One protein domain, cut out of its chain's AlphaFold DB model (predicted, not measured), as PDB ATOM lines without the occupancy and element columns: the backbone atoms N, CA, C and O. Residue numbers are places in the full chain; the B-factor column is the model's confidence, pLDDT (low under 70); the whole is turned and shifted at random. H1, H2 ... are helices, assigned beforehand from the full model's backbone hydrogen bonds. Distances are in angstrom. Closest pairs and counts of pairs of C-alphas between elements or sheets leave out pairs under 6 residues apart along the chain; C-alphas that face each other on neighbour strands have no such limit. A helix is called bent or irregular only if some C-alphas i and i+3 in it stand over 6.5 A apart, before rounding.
ATOM      1  N   ILE A   2     116.700 157.184  84.679       38.00
ATOM      2  CA  ILE A   2     115.507 156.359  84.905       38.00
ATOM      3  C   ILE A   2     115.942 155.312  85.928       38.00
ATOM      4  O   ILE A   2     116.925 154.613  85.699       38.00
ATOM      5  N   GLN A   3     115.309 155.294  87.101       37.41
ATOM      6  CA  GLN A   3     115.558 154.248  88.086       37.41
ATOM      7  C   GLN A   3     115.141 152.915  87.468       37.41
ATOM      8  O   GLN A   3     113.973 152.728  87.137       37.41
ATOM      9  N   ASP A   4     116.116 152.028  87.316       53.16
ATOM     10  CA  ASP A   4     116.004 150.680  86.764       53.16
ATOM     11  C   ASP A   4     115.295 149.766  87.781       53.16
ATOM     12  O   ASP A   4     115.861 148.822  88.337       53.16
ATOM     13  N   GLN A   5     114.064 150.129  88.159       57.72
ATOM     14  CA  GLN A   5     113.257 149.260  88.999       57.72
ATOM     15  C   GLN A   5     112.932 148.013  88.177       57.72
ATOM     16  O   GLN A   5     112.376 148.137  87.083       57.72
ATOM     17  N   PRO A   6     113.266 146.811  88.678       72.56
ATOM     18  CA  PRO A   6     112.954 145.589  87.962       72.56
ATOM     19  C   PRO A   6     111.445 145.533  87.728       72.56
ATOM     20  O   PRO A   6     110.670 145.730  88.667       72.56
ATOM     21  N   LEU A   7     111.035 145.263  86.488       84.62
ATOM     22  CA  LEU A   7     109.632 145.045  86.145       84.62
ATOM     23  C   LEU A   7     109.103 143.881  86.988       84.62
ATOM     24  O   LEU A   7     109.636 142.770  86.940       84.62
ATOM     25  N   ARG A   8     108.088 144.149  87.815       92.00
ATOM     26  CA  ARG A   8     107.501 143.178  88.744       92.00
ATOM     27  C   ARG A   8     105.990 143.168  88.627       92.00
ATOM     28  O   ARG A   8     105.373 144.220  88.488       92.00
ATOM     29  N   PHE A   9     105.405 141.983  88.760       94.81
ATOM     30  CA  PHE A   9     103.963 141.858  88.910       94.81
ATOM     31  C   PHE A   9     103.517 142.442  90.250       94.81
ATOM     32  O   PHE A   9     104.144 142.217  91.289       94.81
ATOM     33  N   THR A  10     102.395 143.153  90.241       95.38
ATOM     34  CA  THR A  10     101.712 143.531  91.482       95.38
ATOM     35  C   THR A  10     101.121 142.295  92.164       95.38
ATOM     36  O   THR A  10     100.881 141.267  91.525       95.38
ATOM     37  N   SER A  11     100.814 142.386  93.463       96.06
ATOM     38  CA  SER A  11     100.152 141.292  94.190       96.06
ATOM     39  C   SER A  11      98.834 140.866  93.531       96.06
ATOM     40  O   SER A  11      98.537 139.676  93.466       96.06
ATOM     41  N   GLN A  12      98.075 141.824  92.987       96.06
ATOM     42  CA  GLN A  12      96.824 141.559  92.275       96.06
ATOM     43  C   GLN A  12      97.060 140.818  90.953       96.06
ATOM     44  O   GLN A  12      96.349 139.863  90.649       96.06
ATOM     45  N   GLN A  13      98.062 141.229  90.171       96.50
ATOM     46  CA  GLN A  13      98.424 140.554  88.921       96.50
ATOM     47  C   GLN A  13      98.908 139.129  89.186       96.50
ATOM     48  O   GLN A  13      98.451 138.198  88.532       96.50
ATOM     49  N   ARG A  14      99.767 138.941  90.195       97.31
ATOM     50  CA  ARG A  14     100.235 137.614  90.607       97.31
ATOM     51  C   ARG A  14      99.075 136.711  91.026       97.31
ATOM     52  O   ARG A  14      99.031 135.566  90.597       97.31
ATOM     53  N   HIS A  15      98.125 137.225  91.807       97.38
ATOM     54  CA  HIS A  15      96.941 136.462  92.204       97.38
ATOM     55  C   HIS A  15      96.109 136.015  90.992       97.38
ATOM     56  O   HIS A  15      95.833 134.828  90.858       97.38
ATOM     57  N   ARG A  16      95.824 136.930  90.055       97.31
ATOM     58  CA  ARG A  16      95.113 136.613  88.801       97.31
ATOM     59  C   ARG A  16      95.840 135.546  87.975       97.31
ATOM     60  O   ARG A  16      95.204 134.658  87.424       97.31
ATOM     61  N   LEU A  17      97.173 135.596  87.898       97.31
ATOM     62  CA  LEU A  17      97.965 134.583  87.186       97.31
ATOM     63  C   LEU A  17      97.855 133.192  87.832       97.31
ATOM     64  O   LEU A  17      97.767 132.196  87.114       97.31
ATOM     65  N   LEU A  18      97.819 133.120  89.166       96.88
ATOM     66  CA  LEU A  18      97.599 131.864  89.891       96.88
ATOM     67  C   LEU A  18      96.185 131.308  89.650       96.88
ATOM     68  O   LEU A  18      96.036 130.109  89.434       96.88
ATOM     69  N   GLU A  19      95.157 132.163  89.623       96.94
ATOM     70  CA  GLU A  19      93.773 131.763  89.303       96.94
ATOM     71  C   GLU A  19      93.631 131.209  87.876       96.94
ATOM     72  O   GLU A  19      92.815 130.323  87.628       96.94
ATOM     73  N   LEU A  20      94.469 131.676  86.945       96.25
ATOM     74  CA  LEU A  20      94.566 131.149  85.578       96.25
ATOM     75  C   LEU A  20      95.342 129.822  85.496       96.25
ATOM     76  O   LEU A  20      95.526 129.282  84.403       96.25
ATOM     77  N   GLY A  21      95.787 129.282  86.634       95.44
ATOM     78  CA  GLY A  21      96.460 127.990  86.731       95.44
ATOM     79  C   GLY A  21      97.961 128.033  86.454       95.44
ATOM     80  O   GLY A  21      98.542 126.977  86.193       95.44
ATOM     81  N   LEU A  22      98.593 129.214  86.490       96.75
ATOM     82  CA  LEU A  22     100.050 129.302  86.428       96.75
ATOM     83  C   LEU A  22     100.691 128.890  87.750       96.75
ATOM     84  O   LEU A  22     100.194 129.180  88.836       96.75
ATOM     85  N   LEU A  23     101.852 128.257  87.643       96.44
ATOM     86  CA  LEU A  23     102.701 127.908  88.773       96.44
ATOM     87  C   LEU A  23     103.585 129.096  89.162       96.44
ATOM     88  O   LEU A  23     104.015 129.877  88.313       96.44
ATOM     89  N   GLU A  24     103.976 129.169  90.432       96.38
ATOM     90  CA  GLU A  24     104.869 130.227  90.932       96.38
ATOM     91  C   GLU A  24     106.174 130.331  90.132       96.38
ATOM     92  O   GLU A  24     106.616 131.423  89.787       96.38
ATOM     93  N   LYS A  25     106.752 129.192  89.736       95.62
ATOM     94  CA  LYS A  25     107.972 129.162  88.913       95.62
ATOM     95  C   LYS A  25     107.767 129.719  87.504       95.62
ATOM     96  O   LYS A  25     108.706 130.270  86.939       95.62
ATOM     97  N   GLN A  26     106.563 129.609  86.944       96.56
ATOM     98  CA  GLN A  26     106.219 130.249  85.670       96.56
ATOM     99  C   GLN A  26     106.135 131.762  85.830       96.56
ATOM    100  O   GLN A  26     106.715 132.486  85.029       96.56
ATOM    101  N   ILE A  27     105.482 132.234  86.893       97.44
ATOM    102  CA  ILE A  27     105.366 133.665  87.190       97.44
ATOM    103  C   ILE A  27     106.752 134.280  87.434       97.44
ATOM    104  O   ILE A  27     107.071 135.325  86.866       97.44
ATOM    105  N   GLU A  28     107.598 133.615  88.229       96.19
ATOM    106  CA  GLU A  28     108.988 134.023  88.468       96.19
ATOM    107  C   GLU A  28     109.783 134.129  87.163       96.19
ATOM    108  O   GLU A  28     110.502 135.109  86.958       96.19
ATOM    109  N   GLU A  29     109.656 133.140  86.272       95.25
ATOM    110  CA  GLU A  29     110.392 133.143  85.012       95.25
ATOM    111  C   GLU A  29     109.914 134.257  84.084       95.25
ATOM    112  O   GLU A  29     110.743 135.009  83.580       95.25
ATOM    113  N   VAL A  30     108.598 134.434  83.929       95.88
ATOM    114  CA  VAL A  30     108.035 135.528  83.126       95.88
ATOM    115  C   VAL A  30     108.530 136.878  83.641       95.88
ATOM    116  O   VAL A  30     108.996 137.701  82.855       95.88
ATOM    117  N   GLN A  31     108.498 137.097  84.956       95.38
ATOM    118  CA  GLN A  31     108.963 138.348  85.546       95.38
ATOM    119  C   GLN A  31     110.458 138.591  85.300       95.38
ATOM    120  O   GLN A  31     110.873 139.714  85.027       95.38
ATOM    121  N   ARG A  32     111.273 137.539  85.413       93.50
ATOM    122  CA  ARG A  32     112.732 137.635  85.351       93.50
ATOM    123  C   ARG A  32     113.269 137.772  83.928       93.50
ATOM    124  O   ARG A  32     114.213 138.529  83.728       93.50
ATOM    125  N   SER A  33     112.735 137.010  82.975       90.25
ATOM    126  CA  SER A  33     113.272 136.934  81.610       90.25
ATOM    127  C   SER A  33     112.353 137.569  80.571       90.25
ATOM    128  O   SER A  33     112.834 138.333  79.735       90.25
ATOM    129  N   ALA A  34     111.042 137.324  80.641       92.31
ATOM    130  CA  ALA A  34     110.125 137.788  79.604       92.31
ATOM    131  C   ALA A  34     109.766 139.270  79.716       92.31
ATOM    132  O   ALA A  34     109.817 139.955  78.701       92.31
ATOM    133  N   LEU A  35     109.408 139.791  80.899       92.44
ATOM    134  CA  LEU A  35     108.950 141.185  81.020       92.44
ATOM    135  C   LEU A  35     110.000 142.207  80.545       92.44
ATOM    136  O   LEU A  35     109.626 143.085  79.765       92.44
ATOM    137  N   PRO A  36     111.297 142.100  80.908       89.75
ATOM    138  CA  PRO A  36     112.319 143.005  80.380       89.75
ATOM    139  C   PRO A  36     112.454 142.919  78.853       89.75
ATOM    140  O   PRO A  36     112.461 143.947  78.175       89.75
ATOM    141  N   ALA A  37     112.494 141.701  78.301       86.12
ATOM    142  CA  ALA A  37     112.649 141.484  76.862       86.12
ATOM    143  C   ALA A  37     111.420 141.954  76.065       86.12
ATOM    144  O   ALA A  37     111.554 142.599  75.026       86.12
ATOM    145  N   ALA A  38     110.216 141.677  76.568       86.50
ATOM    146  CA  ALA A  38     108.957 142.124  75.986       86.50
ATOM    147  C   ALA A  38     108.827 143.652  76.046       86.50
ATOM    148  O   ALA A  38     108.460 144.265  75.047       86.50
ATOM    149  N   SER A  39     109.181 144.273  77.176       86.12
ATOM    150  CA  SER A  39     109.194 145.733  77.322       86.12
ATOM    151  C   SER A  39     110.116 146.390  76.292       86.12
ATOM    152  O   SER A  39     109.690 147.304  75.583       86.12
ATOM    153  N   ALA A  40     111.342 145.876  76.141       81.81
ATOM    154  CA  ALA A  40     112.299 146.366  75.150       81.81
ATOM    155  C   ALA A  40     111.766 146.222  73.716       81.81
ATOM    156  O   ALA A  40     111.819 147.169  72.938       81.81
ATOM    157  N   ALA A  41     111.169 145.076  73.385       79.38
ATOM    158  CA  ALA A  41     110.607 144.825  72.060       79.38
ATOM    159  C   ALA A  41     109.385 145.700  71.721       79.38
ATOM    160  O   ALA A  41     109.070 145.886  70.550       79.38
ATOM    161  N   ILE A  42     108.681 146.235  72.725       78.50
ATOM    162  CA  ILE A  42     107.515 147.109  72.524       78.50
ATOM    163  C   ILE A  42     107.911 148.597  72.565       78.50
ATOM    164  O   ILE A  42     107.148 149.445  72.103       78.50
ATOM    165  N   ALA A  43     109.092 148.951  73.084       74.56
ATOM    166  CA  ALA A  43     109.575 150.335  73.148       74.56
ATOM    167  C   ALA A  43     109.724 151.014  71.764       74.56
ATOM    168  O   ALA A  43     109.792 152.239  71.695       74.56
ATOM    169  N   GLY A  44     109.665 150.238  70.681       65.88
ATOM    170  CA  GLY A  44     109.785 150.678  69.294       65.88
ATOM    171  C   GLY A  44     110.970 149.986  68.635       65.88
ATOM    172  O   GLY A  44     111.911 149.593  69.324       65.88
ATOM    173  N   ASP A  45     110.920 149.815  67.314       66.44
ATOM    174  CA  ASP A  45     112.070 149.273  66.595       66.44
ATOM    175  C   ASP A  45     113.233 150.269  66.726       66.44
ATOM    176  O   ASP A  45     113.081 151.424  66.306       66.44
ATOM    177  N   PRO A  46     114.381 149.865  67.300       70.75
ATOM    178  CA  PRO A  46     115.568 150.702  67.272       70.75
ATOM    179  C   PRO A  46     115.933 151.001  65.818       70.75
ATOM    180  O   PRO A  46     115.663 150.204  64.902       70.75
ATOM    181  N   ALA A 134     102.202 143.726  63.602       72.38
ATOM    182  CA  ALA A 134     102.477 143.602  65.030       72.38
ATOM    183  C   ALA A 134     103.603 142.579  65.249       72.38
ATOM    184  O   ALA A 134     103.514 141.454  64.749       72.38
ATOM    185  N   SER A 135     104.639 142.963  65.998       81.50
ATOM    186  CA  SER A 135     105.737 142.060  66.343       81.50
ATOM    187  C   SER A 135     105.215 140.876  67.160       81.50
ATOM    188  O   SER A 135     104.486 141.048  68.138       81.50
ATOM    189  N   PHE A 136     105.587 139.659  66.760       88.00
ATOM    190  CA  PHE A 136     105.268 138.443  67.511       88.00
ATOM    191  C   PHE A 136     106.210 138.221  68.701       88.00
ATOM    192  O   PHE A 136     105.905 137.439  69.601       88.00
ATOM    193  N   TYR A 137     107.358 138.901  68.701       87.75
ATOM    194  CA  TYR A 137     108.468 138.635  69.607       87.75
ATOM    195  C   TYR A 137     108.112 138.799  71.096       87.75
ATOM    196  O   TYR A 137     108.455 137.906  71.869       87.75
ATOM    197  N   PRO A 138     107.362 139.833  71.537       91.19
ATOM    198  CA  PRO A 138     106.985 139.946  72.947       91.19
ATOM    199  C   PRO A 138     106.143 138.760  73.437       91.19
ATOM    200  O   PRO A 138     106.346 138.267  74.542       91.19
ATOM    201  N   VAL A 139     105.216 138.274  72.601       94.38
ATOM    202  CA  VAL A 139     104.364 137.121  72.936       94.38
ATOM    203  C   VAL A 139     105.193 135.840  72.982       94.38
ATOM    204  O   VAL A 139     105.009 135.040  73.894       94.38
ATOM    205  N   GLN A 140     106.151 135.683  72.062       94.19
ATOM    206  CA  GLN A 140     107.099 134.571  72.098       94.19
ATOM    207  C   GLN A 140     107.895 134.543  73.407       94.19
ATOM    208  O   GLN A 140     107.969 133.492  74.032       94.19
ATOM    209  N   GLN A 141     108.464 135.674  73.837       94.31
ATOM    210  CA  GLN A 141     109.259 135.730  75.072       94.31
ATOM    211  C   GLN A 141     108.437 135.309  76.295       94.31
ATOM    212  O   GLN A 141     108.928 134.569  77.148       94.31
ATOM    213  N   ILE A 142     107.175 135.741  76.364       95.69
ATOM    214  CA  ILE A 142     106.262 135.335  77.436       95.69
ATOM    215  C   ILE A 142     105.981 133.830  77.362       95.69
ATOM    216  O   ILE A 142     106.113 133.147  78.374       95.69
ATOM    217  N   ASP A 143     105.642 133.294  76.187       95.25
ATOM    218  CA  ASP A 143     105.358 131.863  76.001       95.25
ATOM    219  C   ASP A 143     106.561 130.973  76.358       95.25
ATOM    220  O   ASP A 143     106.426 130.008  77.115       95.25
ATOM    221  N   ASP A 144     107.756 131.351  75.898       94.06
ATOM    222  CA  ASP A 144     108.999 130.643  76.194       94.06
ATOM    223  C   ASP A 144     109.290 130.657  77.702       94.06
ATOM    224  O   ASP A 144     109.636 129.619  78.270       94.06
ATOM    225  N   ALA A 145     109.088 131.787  78.388       95.38
ATOM    226  CA  ALA A 145     109.264 131.870  79.836       95.38
ATOM    227  C   ALA A 145     108.232 131.039  80.614       95.38
ATOM    228  O   ALA A 145     108.595 130.375  81.588       95.38
ATOM    229  N   LEU A 146     106.969 131.010  80.171       96.12
ATOM    230  CA  LEU A 146     105.939 130.154  80.767       96.12
ATOM    231  C   LEU A 146     106.315 128.672  80.655       96.12
ATOM    232  O   LEU A 146     106.159 127.922  81.621       96.12
ATOM    233  N   TRP A 147     106.852 128.253  79.510       94.25
ATOM    234  CA  TRP A 147     107.333 126.888  79.319       94.25
ATOM    235  C   TRP A 147     108.578 126.581  80.161       94.25
ATOM    236  O   TRP A 147     108.652 125.542  80.816       94.25
ATOM    237  N   GLN A 148     109.551 127.491  80.201       93.56
ATOM    238  CA  GLN A 148     110.764 127.313  81.003       93.56
ATOM    239  C   GLN A 148     110.453 127.230  82.499       93.56
ATOM    240  O   GLN A 148     111.001 126.380  83.198       93.56
ATOM    241  N   GLY A 149     109.552 128.072  83.002       95.06
ATOM    242  CA  GLY A 149     109.119 128.004  84.393       95.06
ATOM    243  C   GLY A 149     108.364 126.714  84.719       95.06
ATOM    244  O   GLY A 149     108.531 126.173  85.812       95.06
ATOM    245  N   PHE A 150     107.604 126.175  83.761       94.69
ATOM    246  CA  PHE A 150     106.949 124.874  83.892       94.69
ATOM    247  C   PHE A 150     107.979 123.744  83.998       94.69
ATOM    248  O   PHE A 150     107.955 122.973  84.958       94.69
ATOM    249  N   LEU A 151     108.953 123.696  83.082       92.56
ATOM    250  CA  LEU A 151     110.036 122.711  83.127       92.56
ATOM    251  C   LEU A 151     110.861 122.805  84.413       92.56
ATOM    252  O   LEU A 151     111.224 121.780  84.979       92.56
ATOM    253  N   LYS A 152     111.135 124.019  84.905       93.62
ATOM    254  CA  LYS A 152     111.848 124.222  86.175       93.62
ATOM    255  C   LYS A 152     111.054 123.739  87.377       93.62
ATOM    256  O   LYS A 152     111.653 123.220  88.312       93.62
ATOM    257  N   HIS A 153     109.733 123.911  87.368       94.06
ATOM    258  CA  HIS A 153     108.880 123.426  88.449       94.06
ATOM    259  C   HIS A 153     108.928 121.899  88.567       94.06
ATOM    260  O   HIS A 153     109.000 121.377  89.674       94.06
ATOM    261  N   TYR A 154     108.932 121.197  87.431       91.94
ATOM    262  CA  TYR A 154     108.957 119.733  87.385       91.94
ATOM    263  C   TYR A 154     110.350 119.140  87.127       91.94
ATOM    264  O   TYR A 154     110.469 117.953  86.828       91.94
ATOM    265  N   HIS A 155     111.414 119.938  87.234       88.19
ATOM    266  CA  HIS A 155     112.766 119.476  86.944       88.19
ATOM    267  C   HIS A 155     113.161 118.324  87.880       88.19
ATOM    268  O   HIS A 155     113.175 118.484  89.099       88.19
ATOM    269  N   GLY A 156     113.525 117.176  87.301       81.44
ATOM    270  CA  GLY A 156     113.886 115.968  88.050       81.44
ATOM    271  C   GLY A 156     112.706 115.064  88.425       81.44
ATOM    272  O   GLY A 156     112.932 114.019  89.028       81.44
ATOM    273  N   ASN A 157     111.474 115.414  88.039       84.94
ATOM    274  CA  ASN A 157     110.303 114.557  88.220       84.94
ATOM    275  C   ASN A 157     110.091 113.670  86.986       84.94
ATOM    276  O   ASN A 157     110.100 114.159  85.858       84.94
ATOM    277  N   ALA A 158     109.875 112.371  87.205       78.88
ATOM    278  CA  ALA A 158     109.591 111.416  86.130       78.88
ATOM    279  C   ALA A 158     108.185 111.611  85.526       78.88
ATOM    280  O   ALA A 158     107.999 111.403  84.329       78.88
ATOM    281  N   ASP A 159     107.232 112.079  86.336       83.81
ATOM    282  CA  ASP A 159     105.837 112.292  85.947       83.81
ATOM    283  C   ASP A 159     105.542 113.789  85.790       83.81
ATOM    284  O   ASP A 159     105.066 114.464  86.707       83.81
ATOM    285  N   ILE A 160     105.860 114.329  84.614       85.50
ATOM    286  CA  ILE A 160     105.547 115.717  84.265       85.50
ATOM    287  C   ILE A 160     104.106 115.764  83.730       85.50
ATOM    288  O   ILE A 160     103.809 115.074  82.751       85.50
ATOM    289  N   PRO A 161     103.194 116.557  84.329       87.44
ATOM    290  CA  PRO A 161     101.832 116.669  83.823       87.44
ATOM    291  C   PRO A 161     101.800 117.326  82.438       87.44
ATOM    292  O   PRO A 161     102.771 117.923  81.978       87.44
ATOM    293  N   ALA A 162     100.656 117.246  81.757       86.88
ATOM    294  CA  ALA A 162     100.471 117.989  80.517       86.88
ATOM    295  C   ALA A 162     100.499 119.503  80.785       86.88
ATOM    296  O   ALA A 162      99.923 119.986  81.764       86.88
ATOM    297  N   TYR A 163     101.137 120.252  79.887       87.31
ATOM    298  CA  TYR A 163     101.137 121.709  79.928       87.31
ATOM    299  C   TYR A 163      99.707 122.238  79.751       87.31
ATOM    300  O   TYR A 163      98.994 121.866  78.819       87.31
ATOM    301  N   ASN A 164      99.248 123.066  80.689       85.62
ATOM    302  CA  ASN A 164      97.845 123.479  80.783       85.62
ATOM    303  C   ASN A 164      97.535 124.796  80.050       85.62
ATOM    304  O   ASN A 164      96.363 125.126  79.849       85.62
ATOM    305  N   VAL A 165      98.554 125.544  79.618       90.81
ATOM    306  CA  VAL A 165      98.377 126.846  78.967       90.81
ATOM    307  C   VAL A 165      98.189 126.667  77.459       90.81
ATOM    308  O   VAL A 165      99.135 126.700  76.675       90.81
ATOM    309  N   LYS A 166      96.932 126.519  77.030       91.94
ATOM    310  CA  LYS A 166      96.588 126.375  75.608       91.94
ATOM    311  C   LYS A 166      96.637 127.714  74.877       91.94
ATOM    312  O   LYS A 166      95.800 128.588  75.110       91.94
ATOM    313  N   ARG A 167      97.567 127.835  73.930       93.62
ATOM    314  CA  ARG A 167      97.731 129.013  73.065       93.62
ATOM    315  C   ARG A 167      96.441 129.340  72.297       93.62
ATOM    316  O   ARG A 167      95.927 128.510  71.547       93.62
ATOM    317  N   SER A 168      95.931 130.562  72.444       93.50
ATOM    318  CA  SER A 168      94.727 131.036  71.748       93.50
ATOM    319  C   SER A 168      94.713 132.559  71.634       93.50
ATOM    320  O   SER A 168      95.181 133.257  72.522       93.50
ATOM    321  N   SER A 169      94.163 133.083  70.537       92.81
ATOM    322  CA  SER A 169      93.967 134.535  70.358       92.81
ATOM    323  C   SER A 169      92.603 135.032  70.841       92.81
ATOM    324  O   SER A 169      92.363 136.233  70.802       92.81
ATOM    325  N   SER A 170      91.722 134.133  71.298       93.12
ATOM    326  CA  SER A 170      90.398 134.501  71.812       93.12
ATOM    327  C   SER A 170      90.528 135.281  73.116       93.12
ATOM    328  O   SER A 170      91.180 134.792  74.039       93.12
ATOM    329  N   GLU A 171      89.848 136.422  73.225       90.44
ATOM    330  CA  GLU A 171      89.838 137.266  74.435       90.44
ATOM    331  C   GLU A 171      89.343 136.518  75.682       90.44
ATOM    332  O   GLU A 171      89.746 136.811  76.798       90.44
ATOM    333  N   THR A 172      88.514 135.490  75.493       91.12
ATOM    334  CA  THR A 172      88.002 134.631  76.571       91.12
ATOM    335  C   THR A 172      88.968 133.528  77.011       91.12
ATOM    336  O   THR A 172      88.648 132.751  77.909       91.12
ATOM    337  N   SER A 173      90.125 133.388  76.359       94.56
ATOM    338  CA  SER A 173      91.079 132.324  76.679       94.56
ATOM    339  C   SER A 173      92.011 132.712  77.824       94.56
ATOM    340  O   SER A 173      92.472 133.849  77.906       94.56
ATOM    341  N   ALA A 174      92.373 131.731  78.658       95.25
ATOM    342  CA  ALA A 174      93.354 131.933  79.725       95.25
ATOM    343  C   ALA A 174      94.699 132.444  79.182       95.25
ATOM    344  O   ALA A 174      95.316 133.311  79.790       95.25
ATOM    345  N   TYR A 175      95.127 131.964  78.007       96.19
ATOM    346  CA  TYR A 175      96.348 132.444  77.357       96.19
ATOM    347  C   TYR A 175      96.286 133.937  77.043       96.19
ATOM    348  O   TYR A 175      97.211 134.666  77.385       96.19
ATOM    349  N   TRP A 176      95.192 134.406  76.435       95.81
ATOM    350  CA  TRP A 176      95.021 135.826  76.142       95.81
ATOM    351  C   TRP A 176      95.087 136.671  77.418       95.81
ATOM    352  O   TRP A 176      95.812 137.663  77.447       95.81
ATOM    353  N   GLU A 177      94.418 136.241  78.492       96.31
ATOM    354  CA  GLU A 177      94.415 136.965  79.770       96.31
ATOM    355  C   GLU A 177      95.801 136.977  80.440       96.31
ATOM    356  O   GLU A 177      96.221 138.011  80.962       96.31
ATOM    357  N   ILE A 178      96.563 135.877  80.360       96.88
ATOM    358  CA  ILE A 178      97.963 135.828  80.817       96.88
ATOM    359  C   ILE A 178      98.809 136.859  80.059       96.88
ATOM    360  O   ILE A 178      99.524 137.647  80.683       96.88
ATOM    361  N   ILE A 179      98.714 136.892  78.723       95.88
ATOM    362  CA  ILE A 179      99.431 137.880  77.903       95.88
ATOM    363  C   ILE A 179      98.987 139.302  78.272       95.88
ATOM    364  O   ILE A 179      99.834 140.183  78.418       95.88
ATOM    365  N   ALA A 180      97.691 139.526  78.492       95.38
ATOM    366  CA  ALA A 180      97.159 140.825  78.883       95.38
ATOM    367  C   ALA A 180      97.719 141.312  80.222       95.38
ATOM    368  O   ALA A 180      98.099 142.477  80.329       95.38
ATOM    369  N   ILE A 181      97.834 140.431  81.218       95.88
ATOM    370  CA  ILE A 181      98.466 140.748  82.507       95.88
ATOM    371  C   ILE A 181      99.953 141.086  82.324       95.88
ATOM    372  O   ILE A 181     100.453 142.013  82.957       95.88
ATOM    373  N   CYS A 182     100.664 140.382  81.440       95.31
ATOM    374  CA  CYS A 182     102.067 140.684  81.148       95.31
ATOM    375  C   CYS A 182     102.237 142.055  80.477       95.31
ATOM    376  O   CYS A 182     103.142 142.801  80.843       95.31
ATOM    377  N   TYR A 183     101.356 142.411  79.538       92.81
ATOM    378  CA  TYR A 183     101.350 143.733  78.903       92.81
ATOM    379  C   TYR A 183     100.993 144.849  79.898       92.81
ATOM    380  O   TYR A 183     101.630 145.900  79.904       92.81
ATOM    381  N   GLU A 184     100.036 144.595  80.790       93.00
ATOM    382  CA  GLU A 184      99.683 145.499  81.888       93.00
ATOM    383  C   GLU A 184     100.899 145.759  82.802       93.00
ATOM    384  O   GLU A 184     101.184 146.903  83.152       93.00
ATOM    385  N   ALA A 185     101.672 144.715  83.126       92.50
ATOM    386  CA  ALA A 185     102.860 144.809  83.979       92.50
ATOM    387  C   ALA A 185     104.020 145.617  83.366       92.50
ATOM    388  O   ALA A 185     104.832 146.172  84.103       92.50
ATOM    389  N   ILE A 186     104.091 145.723  82.036       90.56
ATOM    390  CA  ILE A 186     105.067 146.572  81.325       90.56
ATOM    391  C   ILE A 186     104.499 147.957  80.968       90.56
ATOM    392  O   ILE A 186     105.074 148.675  80.149       90.56
ATOM    393  N   GLY A 187     103.358 148.339  81.554       87.12
ATOM    394  CA  GLY A 187     102.746 149.655  81.365       87.12
ATOM    395  C   GLY A 187     102.059 149.845  80.011       87.12
ATOM    396  O   GLY A 187     101.937 150.978  79.543       87.12
ATOM    397  N   ARG A 188     101.631 148.763  79.351       84.06
ATOM    398  CA  ARG A 188     100.882 148.818  78.088       84.06
ATOM    399  C   ARG A 188      99.402 148.546  78.319       84.06
ATOM    400  O   ARG A 188      99.018 147.704  79.127       84.06
ATOM    401  N   GLU A 189      98.563 149.262  77.579       76.44
ATOM    402  CA  GLU A 189      97.121 149.038  77.603       76.44
ATOM    403  C   GLU A 189      96.766 147.678  76.988       76.44
ATOM    404  O   GLU A 189      97.406 147.219  76.042       76.44
ATOM    405  N   LYS A 190      95.695 147.051  77.490       75.12
ATOM    406  CA  LYS A 190      95.194 145.753  76.996       75.12
ATOM    407  C   LYS A 190      94.636 145.801  75.563       75.12
ATOM    408  O   LYS A 190      94.265 144.766  75.012       75.12
ATOM    409  N   GLN A 191      94.519 146.983  74.961       68.56
ATOM    410  CA  GLN A 191      93.912 147.141  73.642       68.56
ATOM    411  C   GLN A 191      94.818 146.550  72.547       68.56
ATOM    412  O   GLN A 191      96.023 146.776  72.526       68.56
ATOM    413  N   ASN A 192      94.219 145.826  71.595       77.31
ATOM    414  CA  ASN A 192      94.870 145.265  70.400       77.31
ATOM    415  C   ASN A 192      95.847 144.084  70.604       77.31
ATOM    416  O   ASN A 192      96.648 143.811  69.708       77.31
ATOM    417  N   LEU A 193      95.754 143.320  71.703       88.00
ATOM    418  CA  LEU A 193      96.582 142.115  71.932       88.00
ATOM    419  C   LEU A 193      96.323 140.972  70.941       88.00
ATOM    420  O   LEU A 193      97.188 140.128  70.707       88.00
ATOM    421  N   GLU A 194      95.153 140.957  70.306       90.06
ATOM    422  CA  GLU A 194      94.792 139.926  69.335       90.06
ATOM    423  C   GLU A 194      95.788 139.866  68.160       90.06
ATOM    424  O   GLU A 194      96.155 138.783  67.698       90.06
ATOM    425  N   ARG A 195      96.278 141.022  67.692       88.69
ATOM    426  CA  ARG A 195      97.229 141.118  66.574       88.69
ATOM    427  C   ARG A 195      98.591 140.471  66.867       88.69
ATOM    428  O   ARG A 195      98.969 139.591  66.090       88.69
ATOM    429  N   PRO A 196      99.335 140.848  67.928       90.62
ATOM    430  CA  PRO A 196     100.612 140.213  68.248       90.62
ATOM    431  C   PRO A 196     100.448 138.730  68.607       90.62
ATOM    432  O   PRO A 196     101.278 137.921  68.193       90.62
ATOM    433  N   ILE A 197      99.350 138.331  69.268       93.94
ATOM    434  CA  ILE A 197      99.079 136.909  69.531       93.94
ATOM    435  C   ILE A 197      98.870 136.150  68.213       93.94
ATOM    436  O   ILE A 197      99.504 135.122  67.992       93.94
ATOM    437  N   LYS A 198      98.047 136.655  67.283       93.06
ATOM    438  CA  LYS A 198      97.872 136.030  65.957       93.06
ATOM    439  C   LYS A 198      99.179 135.962  65.166       93.06
ATOM    440  O   LYS A 198      99.419 134.954  64.500       93.06
ATOM    441  N   ALA A 199     100.017 136.997  65.241       91.06
ATOM    442  CA  ALA A 199     101.335 137.001  64.611       91.06
ATOM    443  C   ALA A 199     102.222 135.874  65.170       91.06
ATOM    444  O   ALA A 199     102.812 135.124  64.391       91.06
ATOM    445  N   TYR A 200     102.231 135.687  66.493       93.50
ATOM    446  CA  TYR A 200     102.945 134.592  67.151       93.50
ATOM    447  C   TYR A 200     102.406 133.212  66.769       93.50
ATOM    448  O   TYR A 200     103.168 132.352  66.333       93.50
ATOM    449  N   LEU A 201     101.086 133.013  66.810       92.88
ATOM    450  CA  LEU A 201     100.474 131.744  66.403       92.88
ATOM    451  C   LEU A 201     100.773 131.399  64.938       92.88
ATOM    452  O   LEU A 201     100.974 130.230  64.606       92.88
ATOM    453  N   LYS A 202     100.809 132.401  64.049       91.12
ATOM    454  CA  LYS A 202     101.222 132.214  62.653       91.12
ATOM    455  C   LYS A 202     102.694 131.811  62.569       91.12
ATOM    456  O   LYS A 202     103.005 130.865  61.853       91.12
ATOM    457  N   TRP A 203     103.574 132.483  63.313       89.69
ATOM    458  CA  TRP A 203     104.999 132.156  63.364       89.69
ATOM    459  C   TRP A 203     105.244 130.712  63.827       89.69
ATOM    460  O   TRP A 203     105.999 130.003  63.158       89.69
ATOM    461  N   CYS A 204     104.546 130.243  64.872       88.94
ATOM    462  CA  CYS A 204     104.636 128.855  65.342       88.94
ATOM    463  C   CYS A 204     104.281 127.850  64.241       88.94
ATOM    464  O   CYS A 204     105.003 126.876  64.050       88.94
ATOM    465  N   LYS A 205     103.202 128.111  63.485       87.44
ATOM    466  CA  LYS A 205     102.782 127.262  62.358       87.44
ATOM    467  C   LYS A 205     103.818 127.230  61.236       87.44
ATOM    468  O   LYS A 205     104.013 126.191  60.623       87.44
ATOM    469  N   THR A 206     104.458 128.362  60.942       86.44
ATOM    470  CA  THR A 206     105.466 128.454  59.874       86.44
ATOM    471  C   THR A 206     106.779 127.755  60.234       86.44
ATOM    472  O   THR A 206     107.455 127.270  59.335       86.44
ATOM    473  N   HIS A 207     107.136 127.680  61.519       81.12
ATOM    474  CA  HIS A 207     108.416 127.129  61.986       81.12
ATOM    475  C   HIS A 207     108.288 125.751  62.654       81.12
ATOM    476  O   HIS A 207     109.195 125.353  63.381       81.12
ATOM    477  N   ASP A 208     107.161 125.061  62.442       77.06
ATOM    478  CA  ASP A 208     106.847 123.739  63.010       77.06
ATOM    479  C   ASP A 208     107.120 123.637  64.523       77.06
ATOM    480  O   ASP A 208     107.578 122.629  65.059       77.06
ATOM    481  N   GLN A 209     106.870 124.737  65.237       72.00
ATOM    482  CA  GLN A 209     106.979 124.745  66.687       72.00
ATOM    483  C   GLN A 209     105.751 124.024  67.244       72.00
ATOM    484  O   GLN A 209     104.628 124.474  66.974       72.00
ATOM    485  N   PRO A 210     105.918 122.946  68.034       65.94
ATOM    486  CA  PRO A 210     104.781 122.234  68.586       65.94
ATOM    487  C   PRO A 210     103.913 123.208  69.386       65.94
ATOM    488  O   PRO A 210     104.409 124.025  70.174       65.94
ATOM    489  N   LEU A 211     102.602 123.141  69.152       59.44
ATOM    490  CA  LEU A 211     101.607 123.743  70.032       59.44
ATOM    491  C   LEU A 211     101.623 122.906  71.314       59.44
ATOM    492  O   LEU A 211     101.009 121.845  71.361       59.44
ATOM    493  N   ARG A 212     102.458 123.336  72.264       62.84
ATOM    494  CA  ARG A 212     102.605 122.720  73.583       62.84
ATOM    495  C   ARG A 212     101.350 122.941  74.414       62.84
ATOM    496  O   ARG A 212     100.724 124.014  74.246       62.84
TER     497      ARG A 212
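Overview. This is residues 2 to 46 and 134 to 212 of the 212 residues of an uncharacterized protein of Oxalobacteraceae bacterium (UniProt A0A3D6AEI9). The two arms of the bent helix H2 lie side by side with H3 and run opposite ways to it; H1 and H4, side by side, cover one side of this pair with few contacts, and H5 crosses near the first end of H3. A long loop, residues 154 to 173, leads from the last end of H3 back to H4. The printed part has 124 residues with five named helices, H1 to H5 in chain order, and no named strand: all helix. It is compact, with a radius of gyration of the C-alphas of 14.1 A and spans of 44 by 36 by 27 A.

Arrangement. H1, residues 11 to 19, touches H4, residues 174 to 185, at a shallow tilt of 12 degrees, opposite ways; the closest C-alphas, of Gln 13 and Ile 181, are 6.4 A apart. H2, residues 24 to 42, was assigned as one helix by its hydrogen bonds but is bent, with C-alphas 32 and 35 6.8 A apart; its arms are H2a, residues 24 to 32, and H2b, residues 35 to 42. H3, residues 137 to 153, touches H2a, closest at the C-alphas of Gln 26 and Gly 149, 3.9 A. With residues 137 to 142 alone it touches H2b, closest at the C-alphas of Ala 38 and Pro 138, 4.2 A. H5, residues 194 to 206, touches H3 with residues 196 to 200 alone, closest at the C-alphas of Ile 197 and Val 139, 6.3 A. H1 and H5 are apart. In H1, H2a, H2b, H3, H4 and H5 every O i to N i+4 pair is within hydrogen-bond range.

Along the chain. H1 begins at C-alpha 11, (100.152, 141.292, 94.190), and is 12.5 A long. H2a measures 12.2 A, H2b 10.5 A, H3 24.2 A and H4 16.6 A. H5, 18.3 A, ends at C-alpha 206, (105.466, 128.454, 59.874).

Size, cuts and confidence. The C-alphas farthest apart, of Ile 2 and Ala 158, are 45.3 A apart. Residues 47 to 133 are not printed; C-alphas 46 and 134 are 15.1 A apart across the cut. The link H3 to H4 is long. Residues 2 to 5, 44 to 45, 191 and 210 to 212 have pLDDT under 70.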